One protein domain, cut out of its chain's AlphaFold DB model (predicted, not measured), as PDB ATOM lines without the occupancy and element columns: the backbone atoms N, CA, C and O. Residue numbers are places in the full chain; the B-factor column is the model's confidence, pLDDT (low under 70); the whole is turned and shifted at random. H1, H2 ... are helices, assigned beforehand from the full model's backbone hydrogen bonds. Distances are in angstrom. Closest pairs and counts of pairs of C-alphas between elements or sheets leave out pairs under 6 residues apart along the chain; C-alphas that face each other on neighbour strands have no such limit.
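Overview. This is residues 89 to 151 of the 152 residues of an uncharacterized protein of Sorangium cellulosum So0157-2 (UniProt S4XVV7). Two long helices, H3 and H4, make a V closed at one end; H1 sits between its arms, packed on H4, and short H2 lies by the open end of H3. The 63 printed residues hold four named helices in the order H1, H2, H3, H4 and no named strand: all helix. The whole is compact, radius of gyration of the C-alphas 11.8 A, and flat, spanning 31 by 29 by 15 A.

Along the chain. H1, residues 89 to 99, begins with C-alpha 89 at (213.175, 263.767, 327.694). H2 is residues 104 to 110. H3, residues 115 to 131, is 24.4 A long. H4, residues 133 to 149, is 24.5 A long and ends with C-alpha 149 at (222.686, 265.948, 337.843).

Arrangement. H1 and H2 form a helical hairpin, closest at C-alphas 98 and 104, 5.7 A. H1 touches H4 at a steep tilt of 61 degrees, closest at C-alphas 96 and 143, 5.1 A. H3 and H4 touch only at the corner, closest at C-alphas 129 and 136, 4.7 A. H1 and H3 are near each other. In H1, H2, H3 and H4 every O i to N i+4 pair is within hydrogen-bond range.

Size, cuts and confidence. The printed part has no cut, and its three links are tight. Residues 149 to 151 have pLDDT under 70.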
ATOM      1  N   ALA A  89     212.310 262.954 326.848       86.31
ATOM      2  CA  ALA A  89     213.175 263.767 327.694       86.31
ATOM      3  C   ALA A  89     212.376 264.544 328.755       86.31
ATOM      4  O   ALA A  89     212.692 264.436 329.935       86.31
ATOM      5  N   SER A  90     211.310 265.237 328.347       87.12
ATOM      6  CA  SER A  90     210.449 266.018 329.242       87.12
ATOM      7  C   SER A  90     209.679 265.131 330.218       87.12
ATOM      8  O   SER A  90     209.520 265.481 331.382       87.12
ATOM      9  N   TYR A  91     209.232 263.951 329.777       90.00
ATOM     10  CA  TYR A  91     208.617 262.984 330.686       90.00
ATOM     11  C   TYR A  91     209.637 262.422 331.695       90.00
ATOM     12  O   TYR A  91     209.330 262.302 332.880       90.00
ATOM     13  N   ALA A  92     210.872 262.145 331.261       90.25
ATOM     14  CA  ALA A  92     211.951 261.713 332.146       90.25
ATOM     15  C   ALA A  92     212.353 262.795 333.165       90.25
ATOM     16  O   ALA A  92     212.694 262.441 334.289       90.25
ATOM     17  N   ASP A  93     212.278 264.084 332.810       89.25
ATOM     18  CA  ASP A  93     212.481 265.206 333.742       89.25
ATOM     19  C   ASP A  93     211.447 265.191 334.879       89.25
ATOM     20  O   ASP A  93     211.817 265.266 336.052       89.25
ATOM     21  N   LEU A  94     210.162 265.026 334.546       89.81
ATOM     22  CA  LEU A  94     209.078 264.957 335.536       89.81
ATOM     23  C   LEU A  94     209.245 263.759 336.473       89.81
ATOM     24  O   LEU A  94     209.160 263.901 337.692       89.81
ATOM     25  N   VAL A  95     209.510 262.581 335.904       90.62
ATOM     26  CA  VAL A  95     209.691 261.349 336.681       90.62
ATOM     27  C   VAL A  95     210.937 261.436 337.558       90.62
ATOM     28  O   VAL A  95     210.863 261.097 338.734       90.62
ATOM     29  N   ALA A  96     212.057 261.950 337.038       91.00
ATOM     30  CA  ALA A  96     213.270 262.150 337.826       91.00
ATOM     31  C   ALA A  96     213.037 263.111 338.998       91.00
ATOM     32  O   ALA A  96     213.439 262.800 340.113       91.00
ATOM     33  N   ALA A  97     212.345 264.233 338.777       88.44
ATOM     34  CA  ALA A  97     212.030 265.194 339.831       88.44
ATOM     35  C   ALA A  97     211.183 264.574 340.957       88.44
ATOM     36  O   ALA A  97     211.496 264.763 342.134       88.44
ATOM     37  N   ILE A  98     210.153 263.798 340.599       88.19
ATOM     38  CA  ILE A  98     209.298 263.085 341.560       88.19
ATOM     39  C   ILE A  98     210.102 262.011 342.308       88.19
ATOM     40  O   ILE A  98     210.044 261.927 343.534       88.19
ATOM     41  N   GLU A  99     210.895 261.207 341.597       88.62
ATOM     42  CA  GLU A  99     211.717 260.157 342.205       88.62
ATOM     43  C   GLU A  99     212.874 260.688 343.062       88.62
ATOM     44  O   GLU A  99     213.355 259.972 343.940       88.62
ATOM     45  N   SER A 100     213.338 261.914 342.814       87.12
ATOM     46  CA  SER A 100     214.304 262.626 343.659       87.12
ATOM     47  C   SER A 100     213.666 263.214 344.926       87.12
ATOM     48  O   SER A 100     214.345 263.877 345.703       87.12
ATOM     49  N   GLY A 101     212.370 262.975 345.157       85.81
ATOM     50  CA  GLY A 101     211.675 263.374 346.378       85.81
ATOM     51  C   GLY A 101     211.007 264.746 346.315       85.81
ATOM     52  O   GLY A 101     210.526 265.217 347.346       85.81
ATOM     53  N   ARG A 102     210.933 265.394 345.140       85.31
ATOM     54  CA  ARG A 102     210.073 266.577 344.994       85.31
ATOM     55  C   ARG A 102     208.608 266.160 345.077       85.31
ATOM     56  O   ARG A 102     208.206 265.120 344.558       85.31
ATOM     57  N   GLU A 103     207.806 267.003 345.716       88.38
ATOM     58  CA  GLU A 103     206.369 266.779 345.839       88.38
ATOM     59  C   GLU A 103     205.716 266.782 344.436       88.38
ATOM     60  O   GLU A 103     205.949 267.721 343.665       88.38
ATOM     61  N   PRO A 104     204.940 265.742 344.069       83.94
ATOM     62  CA  PRO A 104     204.374 265.613 342.727       83.94
ATOM     63  C   PRO A 104     203.511 266.801 342.296       83.94
ATOM     64  O   PRO A 104     203.605 267.232 341.149       83.94
ATOM     65  N   GLY A 105     202.704 267.364 343.196       82.94
ATOM     66  CA  GLY A 105     201.894 268.550 342.925       82.94
ATOM     67  C   GLY A 105     202.734 269.760 342.513       82.94
ATOM     68  O   GLY A 105     202.418 270.406 341.515       82.94
ATOM     69  N   ALA A 106     203.836 270.029 343.213       85.56
ATOM     70  CA  ALA A 106     204.763 271.112 342.894       85.56
ATOM     71  C   ALA A 106     205.463 270.911 341.539       85.56
ATOM     72  O   ALA A 106     205.564 271.850 340.753       85.56
ATOM     73  N   VAL A 107     205.901 269.685 341.228       89.81
ATOM     74  CA  VAL A 107     206.530 269.361 339.931       89.81
ATOM     75  C   VAL A 107     205.553 269.577 338.773       89.81
ATOM     76  O   VAL A 107     205.911 270.160 337.750       89.81
ATOM     77  N   LEU A 108     204.306 269.134 338.937       87.69
ATOM     78  CA  LEU A 108     203.263 269.309 337.927       87.69
ATOM     79  C   LEU A 108     202.848 270.777 337.773       87.69
ATOM     80  O   LEU A 108     202.637 271.235 336.649       87.69
ATOM     81  N   ALA A 109     202.793 271.532 338.873       84.94
ATOM     82  CA  ALA A 109     202.524 272.965 338.845       84.94
ATOM     83  C   ALA A 109     203.613 273.739 338.080       84.94
ATOM     84  O   ALA A 109     203.277 274.555 337.218       84.94
ATOM     85  N   ASP A 110     204.894 273.439 338.322       87.62
ATOM     86  CA  ASP A 110     206.025 274.035 337.592       87.62
ATOM     87  C   ASP A 110     205.948 273.734 336.089       87.62
ATOM     88  O   ASP A 110     206.190 274.603 335.248       87.62
ATOM     89  N   ALA A 111     205.549 272.507 335.745       84.62
ATOM     90  CA  ALA A 111     205.352 272.066 334.369       84.62
ATOM     91  C   ALA A 111     204.049 272.580 333.732       84.62
ATOM     92  O   ALA A 111     203.784 272.279 332.568       84.62
ATOM     93  N   LYS A 112     203.228 273.338 334.477       84.50
ATOM     94  CA  LYS A 112     201.876 273.772 334.084       84.50
ATOM     95  C   LYS A 112     201.009 272.611 333.580       84.50
ATOM     96  O   LYS A 112     200.183 272.791 332.688       84.50
ATOM     97  N   MET A 113     201.208 271.428 334.158       82.94
ATOM     98  CA  MET A 113     200.562 270.189 333.754       82.94
ATOM     99  C   MET A 113     199.455 269.816 334.748       82.94
ATOM    100  O   MET A 113     199.728 269.633 335.934       82.94
ATOM    101  N   PRO A 114     198.201 269.653 334.298       82.38
ATOM    102  CA  PRO A 114     197.142 269.093 335.125       82.38
ATOM    103  C   PRO A 114     197.442 267.642 335.530       82.38
ATOM    104  O   PRO A 114     197.946 266.853 334.731       82.38
ATOM    105  N   LEU A 115     197.033 267.238 336.738       78.81
ATOM    106  CA  LEU A 115     197.217 265.860 337.223       78.81
ATOM    107  C   LEU A 115     196.580 264.808 336.299       78.81
ATOM    108  O   LEU A 115     197.159 263.749 336.073       78.81
ATOM    109  N   ALA A 116     195.399 265.100 335.747       75.56
ATOM    110  CA  ALA A 116     194.719 264.198 334.817       75.56
ATOM    111  C   ALA A 116     195.548 263.949 333.543       75.56
ATOM    112  O   ALA A 116     195.641 262.810 333.090       75.56
ATOM    113  N   GLU A 117     196.200 264.995 333.026       79.94
ATOM    114  CA  GLU A 117     197.088 264.905 331.867       79.94
ATOM    115  C   GLU A 117     198.332 264.073 332.203       79.94
ATOM    116  O   GLU A 117     198.685 263.161 331.457       79.94
ATOM    117  N   PHE A 118     198.942 264.290 333.371       84.19
ATOM    118  CA  PHE A 118     200.081 263.489 333.827       84.19
ATOM    119  C   PHE A 118     199.751 261.992 333.940       84.19
ATOM    120  O   PHE A 118     200.515 261.156 333.460       84.19
ATOM    121  N   LEU A 119     198.600 261.633 334.519       83.69
ATOM    122  CA  LEU A 119     198.173 260.232 334.646       83.69
ATOM    123  C   LEU A 119     197.895 259.572 333.286       83.69
ATOM    124  O   LEU A 119     198.032 258.357 333.124       83.69
ATOM    125  N   GLU A 120     197.472 260.350 332.295       81.06
ATOM    126  CA  GLU A 120     197.308 259.881 330.923       81.06
ATOM    127  C   GLU A 120     198.662 259.651 330.239       81.06
ATOM    128  O   GLU A 120     198.893 258.567 329.692       81.06
ATOM    129  N   GLN A 121     199.583 260.615 330.348       85.62
ATOM    130  CA  GLN A 121     200.963 260.491 329.865       85.62
ATOM    131  C   GLN A 121     201.648 259.273 330.492       85.62
ATOM    132  O   GLN A 121     202.239 258.466 329.775       85.62
ATOM    133  N   GLN A 122     201.504 259.086 331.807       87.56
ATOM    134  CA  GLN A 122     202.068 257.954 332.535       87.56
ATOM    135  C   GLN A 122     201.553 256.623 331.985       87.56
ATOM    136  O   GLN A 122     202.355 255.754 331.660       87.56
ATOM    137  N   ARG A 123     200.234 256.462 331.813       85.31
ATOM    138  CA  ARG A 123     199.653 255.223 331.268       85.31
ATOM    139  C   ARG A 123     200.180 254.904 329.868       85.31
ATOM    140  O   ARG A 123     200.539 253.756 329.601       85.31
ATOM    141  N   ARG A 124     200.254 255.907 328.989       83.56
ATOM    142  CA  ARG A 124     200.729 255.737 327.605       83.56
ATOM    143  C   ARG A 124     202.218 255.402 327.558       83.56
ATOM    144  O   ARG A 124     202.595 254.433 326.900       83.56
ATOM    145  N   TRP A 125     203.047 256.131 328.304       87.75
ATOM    146  CA  TRP A 125     204.473 255.830 328.421       87.75
ATOM    147  C   TRP A 125     204.712 254.454 329.036       87.75
ATOM    148  O   TRP A 125     205.509 253.695 328.502       87.75
ATOM    149  N   THR A 126     203.988 254.068 330.090       86.81
ATOM    150  CA  THR A 126     204.094 252.720 330.668       86.81
ATOM    151  C   THR A 126     203.774 251.639 329.638       86.81
ATOM    152  O   THR A 126     204.541 250.688 329.523       86.81
ATOM    153  N   ALA A 127     202.706 251.787 328.849       83.69
ATOM    154  CA  ALA A 127     202.381 250.824 327.796       83.69
ATOM    155  C   ALA A 127     203.507 250.703 326.750       83.69
ATOM    156  O   ALA A 127     203.888 249.592 326.385       83.69
ATOM    157  N   MET A 128     204.091 251.829 326.323       81.81
ATOM    158  CA  MET A 128     205.211 251.847 325.372       81.81
ATOM    159  C   MET A 128     206.486 251.216 325.948       81.81
ATOM    160  O   MET A 128     207.129 250.413 325.282       81.81
ATOM    161  N   LEU A 129     206.834 251.532 327.198       87.38
ATOM    162  CA  LEU A 129     208.023 250.998 327.871       87.38
ATOM    163  C   LEU A 129     207.884 249.499 328.192       87.38
ATOM    164  O   LEU A 129     208.879 248.785 328.259       87.38
ATOM    165  N   VAL A 130     206.662 248.999 328.391       86.94
ATOM    166  CA  VAL A 130     206.410 247.555 328.533       86.94
ATOM    167  C   VAL A 130     206.558 246.839 327.188       86.94
ATOM    168  O   VAL A 130     207.098 245.734 327.148       86.94
ATOM    169  N   ALA A 131     206.096 247.458 326.099       80.81
ATOM    170  CA  ALA A 131     206.158 246.885 324.759       80.81
ATOM    171  C   ALA A 131     207.574 246.897 324.150       80.81
ATOM    172  O   ALA A 131     207.909 245.992 323.388       80.81
ATOM    173  N   ASP A 132     208.410 247.881 324.499       85.44
ATOM    174  CA  ASP A 132     209.752 248.067 323.939       85.44
ATOM    175  C   ASP A 132     210.835 248.127 325.033       85.44
ATOM    176  O   ASP A 132     210.956 249.084 325.806       85.44
ATOM    177  N   ARG A 133     211.669 247.080 325.080       84.00
ATOM    178  CA  ARG A 133     212.747 246.945 326.070       84.00
ATOM    179  C   ARG A 133     213.904 247.921 325.852       84.00
ATOM    180  O   ARG A 133     214.529 248.317 326.838       84.00
ATOM    181  N   GLU A 134     214.209 248.284 324.609       85.88
ATOM    182  CA  GLU A 134     215.290 249.223 324.285       85.88
ATOM    183  C   GLU A 134     214.881 250.647 324.671       85.88
ATOM    184  O   GLU A 134     215.636 251.379 325.325       85.88
ATOM    185  N   LEU A 135     213.621 250.987 324.394       86.25
ATOM    186  CA  LEU A 135     212.986 252.214 324.860       86.25
ATOM    187  C   LEU A 135     213.006 252.308 326.391       86.25
ATOM    188  O   LEU A 135     213.382 253.337 326.957       86.25
ATOM    189  N   ALA A 136     212.671 251.211 327.077       87.56
ATOM    190  CA  ALA A 136     212.701 251.135 328.535       87.56
ATOM    191  C   ALA A 136     214.101 251.287 329.139       87.56
ATOM    192  O   ALA A 136     214.241 251.820 330.244       87.56
ATOM    193  N   ALA A 137     215.139 250.795 328.461       87.69
ATOM    194  CA  ALA A 137     216.522 250.990 328.884       87.69
ATOM    195  C   ALA A 137     216.941 252.461 328.722       87.69
ATOM    196  O   ALA A 137     217.461 253.058 329.668       87.69
ATOM    197  N   SER A 138     216.622 253.063 327.574       87.94
ATOM    198  CA  SER A 138     216.906 254.473 327.271       87.94
ATOM    199  C   SER A 138     216.221 255.423 328.255       87.94
ATOM    200  O   SER A 138     216.852 256.334 328.793       87.94
ATOM    201  N   PHE A 139     214.949 255.169 328.569       90.50
ATOM    202  CA  PHE A 139     214.199 255.942 329.555       90.50
ATOM    203  C   PHE A 139     214.825 255.863 330.956       90.50
ATOM    204  O   PHE A 139     215.067 256.891 331.588       90.50
ATOM    205  N   ARG A 140     215.164 254.655 331.430       89.38
ATOM    206  CA  ARG A 140     215.804 254.463 332.747       89.38
ATOM    207  C   ARG A 140     217.166 255.148 332.844       89.38
ATOM    208  O   ARG A 140     217.463 255.759 333.873       89.38
ATOM    209  N   ALA A 141     217.972 255.084 331.786       89.75
ATOM    210  CA  ALA A 141     219.252 255.785 331.726       89.75
ATOM    211  C   ALA A 141     219.056 257.306 331.832       89.75
ATOM    212  O   ALA A 141     219.742 257.969 332.609       89.75
ATOM    213  N   MET A 142     218.064 257.851 331.120       90.50
ATOM    214  CA  MET A 142     217.732 259.275 331.155       90.50
ATOM    215  C   MET A 142     217.255 259.767 332.520       90.50
ATOM    216  O   MET A 142     217.686 260.841 332.945       90.50
ATOM    217  N   VAL A 143     216.388 259.009 333.196       90.00
ATOM    218  CA  VAL A 143     215.927 259.330 334.557       90.00
ATOM    219  C   VAL A 143     217.108 259.296 335.528       90.00
ATOM    220  O   VAL A 143     217.319 260.241 336.280       90.00
ATOM    221  N   THR A 144     217.946 258.258 335.454       89.44
ATOM    222  CA  THR A 144     219.120 258.108 336.332       89.44
ATOM    223  C   THR A 144     220.111 259.264 336.174       89.44
ATOM    224  O   THR A 144     220.545 259.837 337.171       89.44
ATOM    225  N   ALA A 145     220.431 259.648 334.934       86.94
ATOM    226  CA  ALA A 145     221.350 260.751 334.655       86.94
ATOM    227  C   ALA A 145     220.850 262.093 335.224       86.94
ATOM    228  O   ALA A 145     221.632 262.872 335.762       86.94
ATOM    229  N   ARG A 146     219.538 262.349 335.152       86.50
ATOM    230  CA  ARG A 146     218.917 263.576 335.675       86.50
ATOM    231  C   ARG A 146     218.905 263.628 337.195       86.50
ATOM    232  O   ARG A 146     219.212 264.670 337.761       86.50
ATOM    233  N   LYS A 147     218.625 262.497 337.848       82.75
ATOM    234  CA  LYS A 147     218.690 262.388 339.313       82.75
ATOM    235  C   LYS A 147     220.094 262.723 339.821       82.75
ATOM    236  O   LYS A 147     220.230 263.509 340.745       82.75
ATOM    237  N   GLN A 148     221.130 262.205 339.156       78.31
ATOM    238  CA  GLN A 148     222.532 262.470 339.507       78.31
ATOM    239  C   GLN A 148     222.979 263.909 339.205       78.31
ATOM    240  O   GLN A 148     223.856 264.435 339.885       78.31
ATOM    241  N   GLY A 149     222.401 264.551 338.185       64.50
ATOM    242  CA  GLY A 149     222.686 265.948 337.843       64.50
ATOM    243  C   GLY A 149     222.037 266.971 338.780       64.50
ATOM    244  O   GLY A 149     222.512 268.098 338.841       64.50
ATOM    245  N   SER A 150     220.985 266.585 339.510       56.00
ATOM    246  CA  SER A 150     220.287 267.451 340.472       56.00
ATOM    247  C   SER A 150     220.961 267.515 341.856       56.00
ATOM    248  O   SER A 150     220.529 268.317 342.679       56.00
ATOM    249  N   ASP A 151     221.987 266.689 342.100       50.38
ATOM    250  CA  ASP A 151     222.751 266.577 343.361       50.38
ATOM    251  C   ASP A 151     224.095 267.356 343.339       50.38
ATOM    252  O   ASP A 151     224.966 267.134 344.184       50.38
TER     253      ASP A 151